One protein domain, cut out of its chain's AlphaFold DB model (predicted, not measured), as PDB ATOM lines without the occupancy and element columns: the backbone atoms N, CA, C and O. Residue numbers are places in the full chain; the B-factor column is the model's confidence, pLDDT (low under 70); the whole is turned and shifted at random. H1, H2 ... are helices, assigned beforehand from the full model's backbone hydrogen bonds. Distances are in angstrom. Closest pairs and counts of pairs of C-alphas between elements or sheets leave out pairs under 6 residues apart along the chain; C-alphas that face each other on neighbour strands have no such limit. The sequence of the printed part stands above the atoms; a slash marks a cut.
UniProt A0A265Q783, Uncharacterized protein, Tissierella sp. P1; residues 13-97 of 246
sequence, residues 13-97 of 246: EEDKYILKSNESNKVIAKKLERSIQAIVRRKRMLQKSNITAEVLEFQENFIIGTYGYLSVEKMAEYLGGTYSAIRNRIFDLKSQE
ATOM      1  N   GLU A  13     221.886 162.887 155.761       87.94
ATOM      2  CA  GLU A  13     221.655 164.195 156.384       87.94
ATOM      3  C   GLU A  13     220.637 165.008 155.580       87.94
ATOM      4  O   GLU A  13     219.775 165.671 156.156       87.94
ATOM      5  N   GLU A  14     220.669 164.893 154.246       93.75
ATOM      6  CA  GLU A  14     219.642 165.469 153.379       93.75
ATOM      7  C   GLU A  14     218.265 164.842 153.658       93.75
ATOM      8  O   GLU A  14     217.288 165.576 153.800       93.75
ATOM      9  N   ASP A  15     218.169 163.515 153.795       94.12
ATOM     10  CA  ASP A  15     216.904 162.831 154.111       94.12
ATOM     11  C   ASP A  15     216.363 163.196 155.500       94.12
ATOM     12  O   ASP A  15     215.179 163.512 155.646       94.12
ATOM     13  N   LYS A  16     217.229 163.211 156.521       91.56
ATOM     14  CA  LYS A  16     216.887 163.615 157.890       91.56
ATOM     15  C   LYS A  16     216.402 165.059 157.912       91.56
ATOM     16  O   LYS A  16     215.380 165.354 158.533       91.56
ATOM     17  N   TYR A  17     217.085 165.948 157.192       95.69
ATOM     18  CA  TYR A  17     216.673 167.338 157.050       95.69
ATOM     19  C   TYR A  17     215.315 167.463 156.349       95.69
ATOM     20  O   TYR A  17     214.440 168.186 156.822       95.69
ATOM     21  N   ILE A  18     215.100 166.720 155.262       96.19
ATOM     22  CA  ILE A  18     213.833 166.691 154.522       96.19
ATOM     23  C   ILE A  18     212.658 166.244 155.402       96.19
ATOM     24  O   ILE A  18     211.562 166.785 155.243       96.19
ATOM     25  N   LEU A  19     212.876 165.264 156.288       93.94
ATOM     26  CA  LEU A  19     211.849 164.708 157.174       93.94
ATOM     27  C   LEU A  19     211.574 165.583 158.403       93.94
ATOM     28  O   LEU A  19     210.416 165.722 158.782       93.94
ATOM     29  N   LYS A  20     212.607 166.182 159.015       94.31
ATOM     30  CA  LYS A  20     212.452 167.035 160.211       94.31
ATOM     31  C   LYS A  20     212.010 168.467 159.883       94.31
ATOM     32  O   LYS A  20     211.486 169.161 160.750       94.31
ATOM     33  N   SER A  21     212.261 168.947 158.666       94.69
ATOM     34  CA  SER A  21     212.013 170.343 158.300       94.69
ATOM     35  C   SER A  21     210.538 170.625 157.997       94.69
ATOM     36  O   SER A  21     209.948 170.031 157.093       94.69
ATOM     37  N   ASN A  22     209.983 171.635 158.674       95.50
ATOM     38  CA  ASN A  22     208.668 172.217 158.370       95.50
ATOM     39  C   ASN A  22     208.720 173.257 157.231       95.50
ATOM     40  O   ASN A  22     207.737 173.942 156.953       95.50
ATOM     41  N   GLU A  23     209.871 173.420 156.576       97.38
ATOM     42  CA  GLU A  23     210.052 174.415 155.523       97.38
ATOM     43  C   GLU A  23     209.397 173.999 154.197       97.38
ATOM     44  O   GLU A  23     209.221 172.819 153.873       97.38
ATOM     45  N   SER A  24     209.079 174.997 153.366       98.00
ATOM     46  CA  SER A  24     208.566 174.737 152.021       98.00
ATOM     47  C   SER A  24     209.613 174.046 151.139       98.00
ATOM     48  O   SER A  24     210.816 174.292 151.251       98.00
ATOM     49  N   ASN A  25     209.159 173.238 150.174       97.94
ATOM     50  CA  ASN A  25     210.054 172.523 149.255       97.94
ATOM     51  C   ASN A  25     210.992 173.465 148.478       97.94
ATOM     52  O   ASN A  25     212.089 173.054 148.121       97.94
ATOM     53  N   LYS A  26     210.590 174.724 148.245       98.25
ATOM     54  CA  LYS A  26     211.430 175.750 147.609       98.25
ATOM     55  C   LYS A  26     212.630 176.130 148.481       98.25
ATOM     56  O   LYS A  26     213.729 176.290 147.957       98.25
ATOM     57  N   VAL A  27     212.429 176.262 149.793       98.00
ATOM     58  CA  VAL A  27     213.505 176.609 150.736       98.00
ATOM     59  C   VAL A  27     214.452 175.423 150.916       98.00
ATOM     60  O   VAL A  27     215.661 175.599 150.783       98.00
ATOM     61  N   ILE A  28     213.913 174.213 151.096       97.94
ATOM     62  CA  ILE A  28     214.721 172.988 151.210       97.94
ATOM     63  C   ILE A  28     215.555 172.774 149.935       97.94
ATOM     64  O   ILE A  28     216.754 172.533 150.018       97.94
ATOM     65  N   ALA A  29     214.948 172.923 148.752       97.25
ATOM     66  CA  ALA A  29     215.639 172.816 147.463       97.25
ATOM     67  C   ALA A  29     216.824 173.784 147.354       97.25
ATOM     68  O   ALA A  29     217.911 173.379 146.947       97.25
ATOM     69  N   LYS A  30     216.633 175.043 147.774       97.00
ATOM     70  CA  LYS A  30     217.699 176.049 147.790       97.00
ATOM     71  C   LYS A  30     218.836 175.654 148.737       97.00
ATOM     72  O   LYS A  30     219.990 175.763 148.348       97.00
ATOM     73  N   LYS A  31     218.519 175.192 149.950       97.31
ATOM     74  CA  LYS A  31     219.521 174.813 150.964       97.31
ATOM     75  C   LYS A  31     220.333 173.579 150.586       97.31
ATOM     76  O   LYS A  31     221.514 173.527 150.887       97.31
ATOM     77  N   LEU A  32     219.703 172.600 149.940       95.69
ATOM     78  CA  LEU A  32     220.371 171.364 149.520       95.69
ATOM     79  C   LEU A  32     220.993 171.459 148.120       95.69
ATOM     80  O   LEU A  32     221.541 170.469 147.636       95.69
ATOM     81  N   GLU A  33     220.878 172.618 147.462       95.12
ATOM     82  CA  GLU A  33     221.326 172.849 146.082       95.12
ATOM     83  C   GLU A  33     220.747 171.817 145.098       95.12
ATOM     84  O   GLU A  33     221.428 171.247 144.245       95.12
ATOM     85  N   ARG A  34     219.444 171.545 145.233       95.50
ATOM     86  CA  ARG A  34     218.707 170.570 144.418       95.50
ATOM     87  C   ARG A  34     217.483 171.198 143.774       95.50
ATOM     88  O   ARG A  34     216.991 172.241 144.191       95.50
ATOM     89  N   SER A  35     216.941 170.537 142.754       95.62
ATOM     90  CA  SER A  35     215.688 170.980 142.144       95.62
ATOM     91  C   SER A  35     214.495 170.714 143.070       95.62
ATOM     92  O   SER A  35     214.447 169.716 143.794       95.62
ATOM     93  N   ILE A  36     213.477 171.577 143.002       97.56
ATOM     94  CA  ILE A  36     212.226 171.414 143.764       97.56
ATOM     95  C   ILE A  36     211.583 170.052 143.462       97.56
ATOM     96  O   ILE A  36     211.115 169.366 144.369       97.56
ATOM     97  N   GLN A  37     211.611 169.623 142.196       95.81
ATOM     98  CA  GLN A  37     211.081 168.324 141.775       95.81
ATOM     99  C   GLN A  37     211.831 167.149 142.417       95.81
ATOM    100  O   GLN A  37     211.196 166.173 142.816       95.81
ATOM    101  N   ALA A  38     213.158 167.244 142.563       95.69
ATOM    102  CA  ALA A  38     213.947 166.217 143.238       95.69
ATOM    103  C   ALA A  38     213.528 166.077 144.710       95.69
ATOM    104  O   ALA A  38     213.300 164.959 145.169       95.69
ATOM    105  N   ILE A  39     213.328 167.198 145.415       97.69
ATOM    106  CA  ILE A  39     212.855 167.213 146.811       97.69
ATOM    107  C   ILE A  39     211.457 166.599 146.932       97.69
ATOM    108  O   ILE A  39     211.236 165.741 147.782       97.69
ATOM    109  N   VAL A  40     210.519 166.984 146.058       96.88
ATOM    110  CA  VAL A  40     209.153 166.431 146.048       96.88
ATOM    111  C   VAL A  40     209.174 164.919 145.827       96.88
ATOM    112  O   VAL A  40     208.517 164.174 146.556       96.88
ATOM    113  N   ARG A  41     209.948 164.450 144.839       96.31
ATOM    114  CA  ARG A  41     210.083 163.020 144.543       96.31
ATOM    115  C   ARG A  41     210.690 162.270 145.725       96.31
ATOM    116  O   ARG A  41     210.177 161.212 146.081       96.31
ATOM    117  N   ARG A  42     211.735 162.820 146.354       96.12
ATOM    118  CA  ARG A  42     212.390 162.193 147.506       96.12
ATOM    119  C   ARG A  42     211.473 162.129 148.723       96.12
ATOM    120  O   ARG A  42     211.314 161.043 149.266       96.12
ATOM    121  N   LYS A  43     210.782 163.223 149.072       95.75
ATOM    122  CA  LYS A  43     209.762 163.240 150.141       95.75
ATOM    123  C   LYS A  43     208.727 162.137 149.950       95.75
ATOM    124  O   LYS A  43     208.478 161.368 150.871       95.75
ATOM    125  N   ARG A  44     208.177 162.010 148.738       94.56
ATOM    126  CA  ARG A  44     207.197 160.961 148.417       94.56
ATOM    127  C   ARG A  44     207.774 159.555 148.595       94.56
ATOM    128  O   ARG A  44     207.068 158.676 149.075       94.56
ATOM    129  N   MET A  45     209.029 159.327 148.203       93.12
ATOM    130  CA  MET A  45     209.688 158.030 148.395       93.12
ATOM    131  C   MET A  45     209.875 157.703 149.879       93.12
ATOM    132  O   MET A  45     209.532 156.600 150.285       93.12
ATOM    133  N   LEU A  46     210.359 158.657 150.678       90.69
ATOM    134  CA  LEU A  46     210.554 158.471 152.120       90.69
ATOM    135  C   LEU A  46     209.224 158.176 152.833       90.69
ATOM    136  O   LEU A  46     209.141 157.230 153.611       90.69
ATOM    137  N   GLN A  47     208.165 158.914 152.482       90.62
ATOM    138  CA  GLN A  47     206.809 158.681 152.989       90.62
ATOM    139  C   GLN A  47     206.265 157.307 152.588       90.62
ATOM    140  O   GLN A  47     205.724 156.598 153.426       90.62
ATOM    141  N   LYS A  48     206.432 156.903 151.321       90.88
ATOM    142  CA  LYS A  48     205.968 155.594 150.835       90.88
ATOM    143  C   LYS A  48     206.646 154.432 151.567       90.88
ATOM    144  O   LYS A  48     206.032 153.385 151.735       90.88
ATOM    145  N   SER A  49     207.894 154.615 151.987       83.38
ATOM    146  CA  SER A  49     208.649 153.616 152.743       83.38
ATOM    147  C   SER A  49     208.376 153.648 154.254       83.38
ATOM    148  O   SER A  49     209.028 152.906 154.978       83.38
ATOM    149  N   ASN A  50     207.456 154.497 154.741       87.88
ATOM    150  CA  ASN A  50     207.202 154.728 156.172       87.88
ATOM    151  C   ASN A  50     208.475 155.073 156.971       87.88
ATOM    152  O   ASN A  50     208.587 154.757 158.154       87.88
ATOM    153  N   ILE A  51     209.450 155.717 156.325       87.19
ATOM    154  CA  ILE A  51     210.705 156.105 156.970       87.19
ATOM    155  C   ILE A  51     210.483 157.440 157.679       87.19
ATOM    156  O   ILE A  51     210.241 158.460 157.029       87.19
ATOM    157  N   THR A  52     210.592 157.437 159.007       90.44
ATOM    158  CA  THR A  52     210.595 158.657 159.826       90.44
ATOM    159  C   THR A  52     212.023 159.065 160.193       90.44
ATOM    160  O   THR A  52     212.977 158.302 160.014       90.44
ATOM    161  N   ALA A  53     212.191 160.285 160.704       86.12
ATOM    162  CA  ALA A  53     213.504 160.759 161.129       86.12
ATOM    163  C   ALA A  53     214.033 159.978 162.345       86.12
ATOM    164  O   ALA A  53     215.237 159.767 162.459       86.12
ATOM    165  N   GLU A  54     213.137 159.528 163.222       89.38
ATOM    166  CA  GLU A  54     213.438 158.700 164.390       89.38
ATOM    167  C   GLU A  54     213.907 157.306 163.967       89.38
ATOM    168  O   GLU A  54     214.895 156.810 164.500       89.38
ATOM    169  N   VAL A  55     213.256 156.701 162.965       88.56
ATOM    170  CA  VAL A  55     213.680 155.407 162.400       88.56
ATOM    171  C   VAL A  55     215.076 155.515 161.790       88.56
ATOM    172  O   VAL A  55     215.923 154.660 162.031       88.56
ATOM    173  N   LEU A  56     215.338 156.585 161.037       88.75
ATOM    174  CA  LEU A  56     216.657 156.853 160.464       88.75
ATOM    175  C   LEU A  56     217.734 157.024 161.545       88.75
ATOM    176  O   LEU A  56     218.833 156.488 161.417       88.75
ATOM    177  N   GLU A  57     217.421 157.760 162.609       89.38
ATOM    178  CA  GLU A  57     218.328 157.989 163.734       89.38
ATOM    179  C   GLU A  57     218.607 156.698 164.514       89.38
ATOM    180  O   GLU A  57     219.758 156.407 164.831       89.38
ATOM    181  N   PHE A  58     217.584 155.868 164.730       93.69
ATOM    182  CA  PHE A  58     217.745 154.527 165.285       93.69
ATOM    183  C   PHE A  58     218.653 153.652 164.412       93.69
ATOM    184  O   PHE A  58     219.587 153.047 164.931       93.69
ATOM    185  N   GLN A  59     218.423 153.613 163.095       93.56
ATOM    186  CA  GLN A  59     219.249 152.842 162.159       93.56
ATOM    187  C   GLN A  59     220.714 153.284 162.196       93.56
ATOM    188  O   GLN A  59     221.610 152.444 162.210       93.56
ATOM    189  N   GLU A  60     220.968 154.593 162.226       94.00
ATOM    190  CA  GLU A  60     222.322 155.134 162.337       94.00
ATOM    191  C   GLU A  60     222.986 154.736 163.655       94.00
ATOM    192  O   GLU A  60     224.077 154.171 163.629       94.00
ATOM    193  N   ASN A  61     222.319 154.969 164.786       93.56
ATOM    194  CA  ASN A  61     222.852 154.631 166.104       93.56
ATOM    195  C   ASN A  61     223.106 153.127 166.242       93.56
ATOM    196  O   ASN A  61     224.126 152.721 166.797       93.56
ATOM    197  N   PHE A  62     222.219 152.299 165.687       95.25
ATOM    198  CA  PHE A  62     222.404 150.856 165.633       95.25
ATOM    199  C   PHE A  62     223.639 150.483 164.810       95.25
ATOM    200  O   PHE A  62     224.480 149.730 165.295       95.25
ATOM    201  N   ILE A  63     223.786 151.022 163.593       95.62
ATOM    202  CA  ILE A  63     224.958 150.749 162.750       95.62
ATOM    203  C   ILE A  63     226.231 151.187 163.474       95.62
ATOM    204  O   ILE A  63     227.164 150.402 163.540       95.62
ATOM    205  N   ILE A  64     226.265 152.387 164.060       93.06
ATOM    206  CA  ILE A  64     227.431 152.893 164.801       93.06
ATOM    207  C   ILE A  64     227.778 151.979 165.978       93.06
ATOM    208  O   ILE A  64     228.929 151.568 166.105       93.06
ATOM    209  N   GLY A  65     226.792 151.618 166.802       88.31
ATOM    210  CA  GLY A  65     227.007 150.786 167.988       88.31
ATOM    211  C   GLY A  65     227.399 149.341 167.678       88.31
ATOM    212  O   GLY A  65     228.013 148.679 168.506       88.31
ATOM    213  N   THR A  66     227.072 148.849 166.483       91.06
ATOM    214  CA  THR A  66     227.330 147.459 166.075       91.06
ATOM    215  C   THR A  66     228.435 147.330 165.029       91.06
ATOM    216  O   THR A  66     228.823 146.217 164.657       91.06
ATOM    217  N   TYR A  67     228.982 148.452 164.555       90.44
ATOM    218  CA  TYR A  67     229.997 148.475 163.514       90.44
ATOM    219  C   TYR A  67     231.281 147.770 163.966       90.44
ATOM    220  O   TYR A  67     231.909 148.137 164.954       90.44
ATOM    221  N   GLY A  68     231.682 146.742 163.215       84.00
ATOM    222  CA  GLY A  68     232.831 145.890 163.535       84.00
ATOM    223  C   GLY A  68     232.490 144.653 164.371       84.00
ATOM    224  O   GLY A  68     233.308 143.727 164.386       84.00
ATOM    225  N   TYR A  69     231.303 144.620 164.985       80.25
ATOM    226  CA  TYR A  69     230.762 143.479 165.727       80.25
ATOM    227  C   TYR A  69     229.844 142.637 164.855       80.25
ATOM    228  O   TYR A  69     230.065 141.446 164.767       80.25
ATOM    229  N   LEU A  70     228.864 143.254 164.189       84.62
ATOM    230  CA  LEU A  70     227.912 142.583 163.299       84.62
ATOM    231  C   LEU A  70     228.409 142.569 161.845       84.62
ATOM    232  O   LEU A  70     229.059 143.511 161.380       84.62
ATOM    233  N   SER A  71     228.047 141.526 161.094       87.50
ATOM    234  CA  SER A  71     228.166 141.538 159.631       87.50
ATOM    235  C   SER A  71     227.119 142.464 158.997       87.50
ATOM    236  O   SER A  71     226.058 142.725 159.569       87.50
ATOM    237  N   VAL A  72     227.398 142.962 157.790       93.44
ATOM    238  CA  VAL A  72     226.478 143.861 157.068       93.44
ATOM    239  C   VAL A  72     225.181 143.132 156.707       93.44
ATOM    240  O   VAL A  72     224.108 143.726 156.731       93.44
ATOM    241  N   GLU A  73     225.271 141.836 156.422       93.12
ATOM    242  CA  GLU A  73     224.146 140.935 156.192       93.12
ATOM    243  C   GLU A  73     223.231 140.877 157.418       93.12
ATOM    244  O   GLU A  73     222.026 141.080 157.286       93.12
ATOM    245  N   LYS A  74     223.800 140.683 158.615       90.31
ATOM    246  CA  LYS A  74     223.024 140.644 159.861       90.31
ATOM    247  C   LYS A  74     222.438 141.998 160.233       90.31
ATOM    248  O   LYS A  74     221.298 142.062 160.683       90.31
ATOM    249  N   MET A  75     223.162 143.087 159.982       95.31
ATOM    250  CA  MET A  75     222.599 144.432 160.124       95.31
ATOM    251  C   MET A  75     221.416 144.654 159.169       95.31
ATOM    252  O   MET A  75     220.416 145.243 159.567       95.31
ATOM    253  N   ALA A  76     221.513 144.191 157.920       94.81
ATOM    254  CA  ALA A  76     220.444 144.323 156.933       94.81
ATOM    255  C   ALA A  76     219.206 143.505 157.312       94.81
ATOM    256  O   ALA A  76     218.100 144.039 157.261       94.81
ATOM    257  N   GLU A  77     219.404 142.262 157.754       92.12
ATOM    258  CA  GLU A  77     218.348 141.405 158.301       92.12
ATOM    259  C   GLU A  77     217.644 142.092 159.482       92.12
ATOM    260  O   GLU A  77     216.426 142.260 159.460       92.12
ATOM    261  N   TYR A  78     218.412 142.579 160.462       93.69
ATOM    262  CA  TYR A  78     217.873 143.216 161.665       93.69
ATOM    263  C   TYR A  78     217.109 144.515 161.369       93.69
ATOM    264  O   TYR A  78     216.046 144.765 161.933       93.69
ATOM    265  N   LEU A  79     217.627 145.353 160.468       93.38
ATOM    266  CA  LEU A  79     217.017 146.643 160.134       93.38
ATOM    267  C   LEU A  79     215.913 146.541 159.067       93.38
ATOM    268  O   LEU A  79     215.364 147.573 158.678       93.38
ATOM    269  N   GLY A  80     215.609 145.337 158.566       90.69
ATOM    270  CA  GLY A  80     214.655 145.133 157.470       90.69
ATOM    271  C   GLY A  80     215.085 145.816 156.164       90.69
ATOM    272  O   GLY A  80     214.246 146.262 155.380       90.69
ATOM    273  N   GLY A  81     216.395 145.966 155.956       89.56
ATOM    274  CA  GLY A  81     216.996 146.666 154.825       89.56
ATOM    275  C   GLY A  81     217.620 145.722 153.801       89.56
ATOM    276  O   GLY A  81     217.797 144.529 154.028       89.56
ATOM    277  N   THR A  82     218.014 146.269 152.651       92.38
ATOM    278  CA  THR A  82     218.871 145.522 151.718       92.38
ATOM    279  C   THR A  82     220.330 145.627 152.148       92.38
ATOM    280  O   THR A  82     220.759 146.669 152.652       92.38
ATOM    281  N   TYR A  83     221.117 144.584 151.876       93.88
ATOM    282  CA  TYR A  83     222.565 144.589 152.100       93.88
ATOM    283  C   TYR A  83     223.239 145.843 151.522       93.88
ATOM    284  O   TYR A  83     223.988 146.533 152.211       93.88
ATOM    285  N   SER A  84     222.922 146.184 150.267       91.75
ATOM    286  CA  SER A  84     223.488 147.350 149.583       91.75
ATOM    287  C   SER A  84     223.132 148.668 150.272       91.75
ATOM    288  O   SER A  84     223.979 149.555 150.344       91.75
ATOM    289  N   ALA A  85     221.916 148.801 150.815       90.06
ATOM    290  CA  ALA A  85     221.515 150.001 151.545       90.06
ATOM    291  C   ALA A  85     222.333 150.175 152.832       90.06
ATOM    292  O   ALA A  85     222.862 151.259 153.069       90.06
ATOM    293  N   ILE A  86     222.505 149.106 153.620       95.38
ATOM    294  CA  ILE A  86     223.325 149.159 154.838       95.38
ATOM    295  C   ILE A  86     224.798 149.393 154.502       95.38
ATOM    296  O   ILE A  86     225.452 150.222 155.130       95.38
ATOM    297  N   ARG A  87     225.326 148.726 153.469       94.81
ATOM    298  CA  ARG A  87     226.707 148.922 153.015       94.81
ATOM    299  C   ARG A  87     226.977 150.371 152.607       94.81
ATOM    300  O   ARG A  87     227.980 150.941 153.036       94.81
ATOM    301  N   ASN A  88     226.096 150.963 151.803       90.75
ATOM    302  CA  ASN A  88     226.208 152.367 151.404       90.75
ATOM    303  C   ASN A  88     226.093 153.282 152.624       90.75
ATOM    304  O   ASN A  88     226.872 154.217 152.765       90.75
ATOM    305  N   ARG A  89     225.204 152.954 153.567       93.00
ATOM    306  CA  ARG A  89     225.064 153.713 154.807       93.00
ATOM    307  C   ARG A  89     226.340 153.703 155.647       93.00
ATOM    308  O   ARG A  89     226.754 154.750 156.131       93.00
ATOM    309  N   ILE A  90     226.992 152.550 155.782       94.06
ATOM    310  CA  ILE A  90     228.300 152.428 156.441       94.06
ATOM    311  C   ILE A  90     229.345 153.293 155.729       94.06
ATOM    312  O   ILE A  90     230.152 153.943 156.389       94.06
ATOM    313  N   PHE A  91     229.345 153.315 154.394       91.31
ATOM    314  CA  PHE A  91     230.266 154.149 153.624       91.31
ATOM    315  C   PHE A  91     230.047 155.644 153.895       91.31
ATOM    316  O   PHE A  91     231.008 156.352 154.196       91.31
ATOM    317  N   ASP A  92     228.793 156.101 153.888       88.88
ATOM    318  CA  ASP A  92     228.452 157.488 154.213       88.88
ATOM    319  C   ASP A  92     228.915 157.854 155.627       88.88
ATOM    320  O   ASP A  92     229.549 158.887 155.828       88.88
ATOM    321  N   LEU A  93     228.670 156.984 156.610       92.44
ATOM    322  CA  LEU A  93     229.076 157.220 157.997       92.44
ATOM    323  C   LEU A  93     230.600 157.270 158.169       92.44
ATOM    324  O   LEU A  93     231.095 158.060 158.970       92.44
ATOM    325  N   LYS A  94     231.354 156.486 157.388       90.06
ATOM    326  CA  LYS A  94     232.821 156.601 157.325       90.06
ATOM    327  C   LYS A  94     233.267 157.928 156.730       90.06
ATOM    328  O   LYS A  94     234.166 158.551 157.278       90.06
ATOM    329  N   SER A  95     232.645 158.373 155.635       86.50
ATOM    330  CA  SER A  95     232.983 159.669 155.022       86.50
ATOM    331  C   SER A  95     232.669 160.864 155.924       86.50
ATOM    332  O   SER A  95     233.265 161.922 155.771       86.50
ATOM    333  N   GLN A  96     231.746 160.683 156.871       87.56
ATOM    334  CA  GLN A  96     231.394 161.661 157.899       87.56
ATOM    335  C   GLN A  96     232.254 161.527 159.165       87.56
ATOM    336  O   GLN A  96     231.959 162.189 160.154       87.56
ATOM    337  N   GLU A  97     233.245 160.627 159.175       90.00
ATOM    338  CA  GLU A  97     234.098 160.315 160.334       90.00
ATOM    339  C   GLU A  97     233.323 159.854 161.586       90.00
ATOM    340  O   GLU A  97     233.868 159.783 162.684       90.00
TER     341      GLU A  97
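Overview. This is residues 13 to 97 of the 246 residues of an uncharacterized protein of Tissierella sp. P1 (UniProt A0A265Q783). Two small groups of helices make the two lobes of an elongated model: H1, H2 and H3 in one, H5 and H6 in the other, with the longest helix, H4, as the bridge from H1 towards H5 and H6. The 85 printed residues include six named helices, H1 to H6 in chain order, and no named strand: the class is all helix. The whole is only just compact, close to loose, with a radius of gyration of the C-alphas of 14.1 A, and spans 42 by 27 by 20 A, only just elongated.

Along the chain. Find C-alpha 53 at (213.504, 160.759, 161.129); from there H4, residues 53 to 66, runs 19.8 A. Before it look for H1, residues 13 to 20, starting at (221.655, 164.195, 156.384), H2, residues 25 to 31, and H3, residues 36 to 48, 18.4 A long. After it come H5, residues 72 to 78, and H6, residues 83 to 95, 18.6 A long, ending at (232.983, 159.669, 155.022).

Arrangement. H4 touches H1 with residues 53 to 56 alone, at a steep tilt of 41 degrees, opposite ways; the closest C-alphas, Lys 16 and Ala 53, are 5.5 A apart. H1 touches H3, closest at C-alphas 18 and 43, 6.9 A, only just about perpendicular at 71 degrees. H3 touches H2 with residues 36 to 40 alone, closest at C-alphas 29 and 36, 5.2 A. At Ile 63, H4 is close to but not clearly touching H5, 7.2 A to C-alpha 75, and H6, 7.3 A to C-alpha 90. H6 touches H5 with residues 83 to 87 alone, closest at C-alphas 76 and 83, 5.3 A, at a steep tilt of 65 degrees. The helix packing is mostly crossed, with no touching pair at a shallow tilt. In H1 to H6 every O i to N i+4 pair is within hydrogen-bond range.

Size, cuts and confidence. Look at Lys 26 and Tyr 69 for the two C-alphas farthest apart, 41.8 A. The printed part has no cut, its five links between helices are tight, and no printed residue is under 70 in pLDDT.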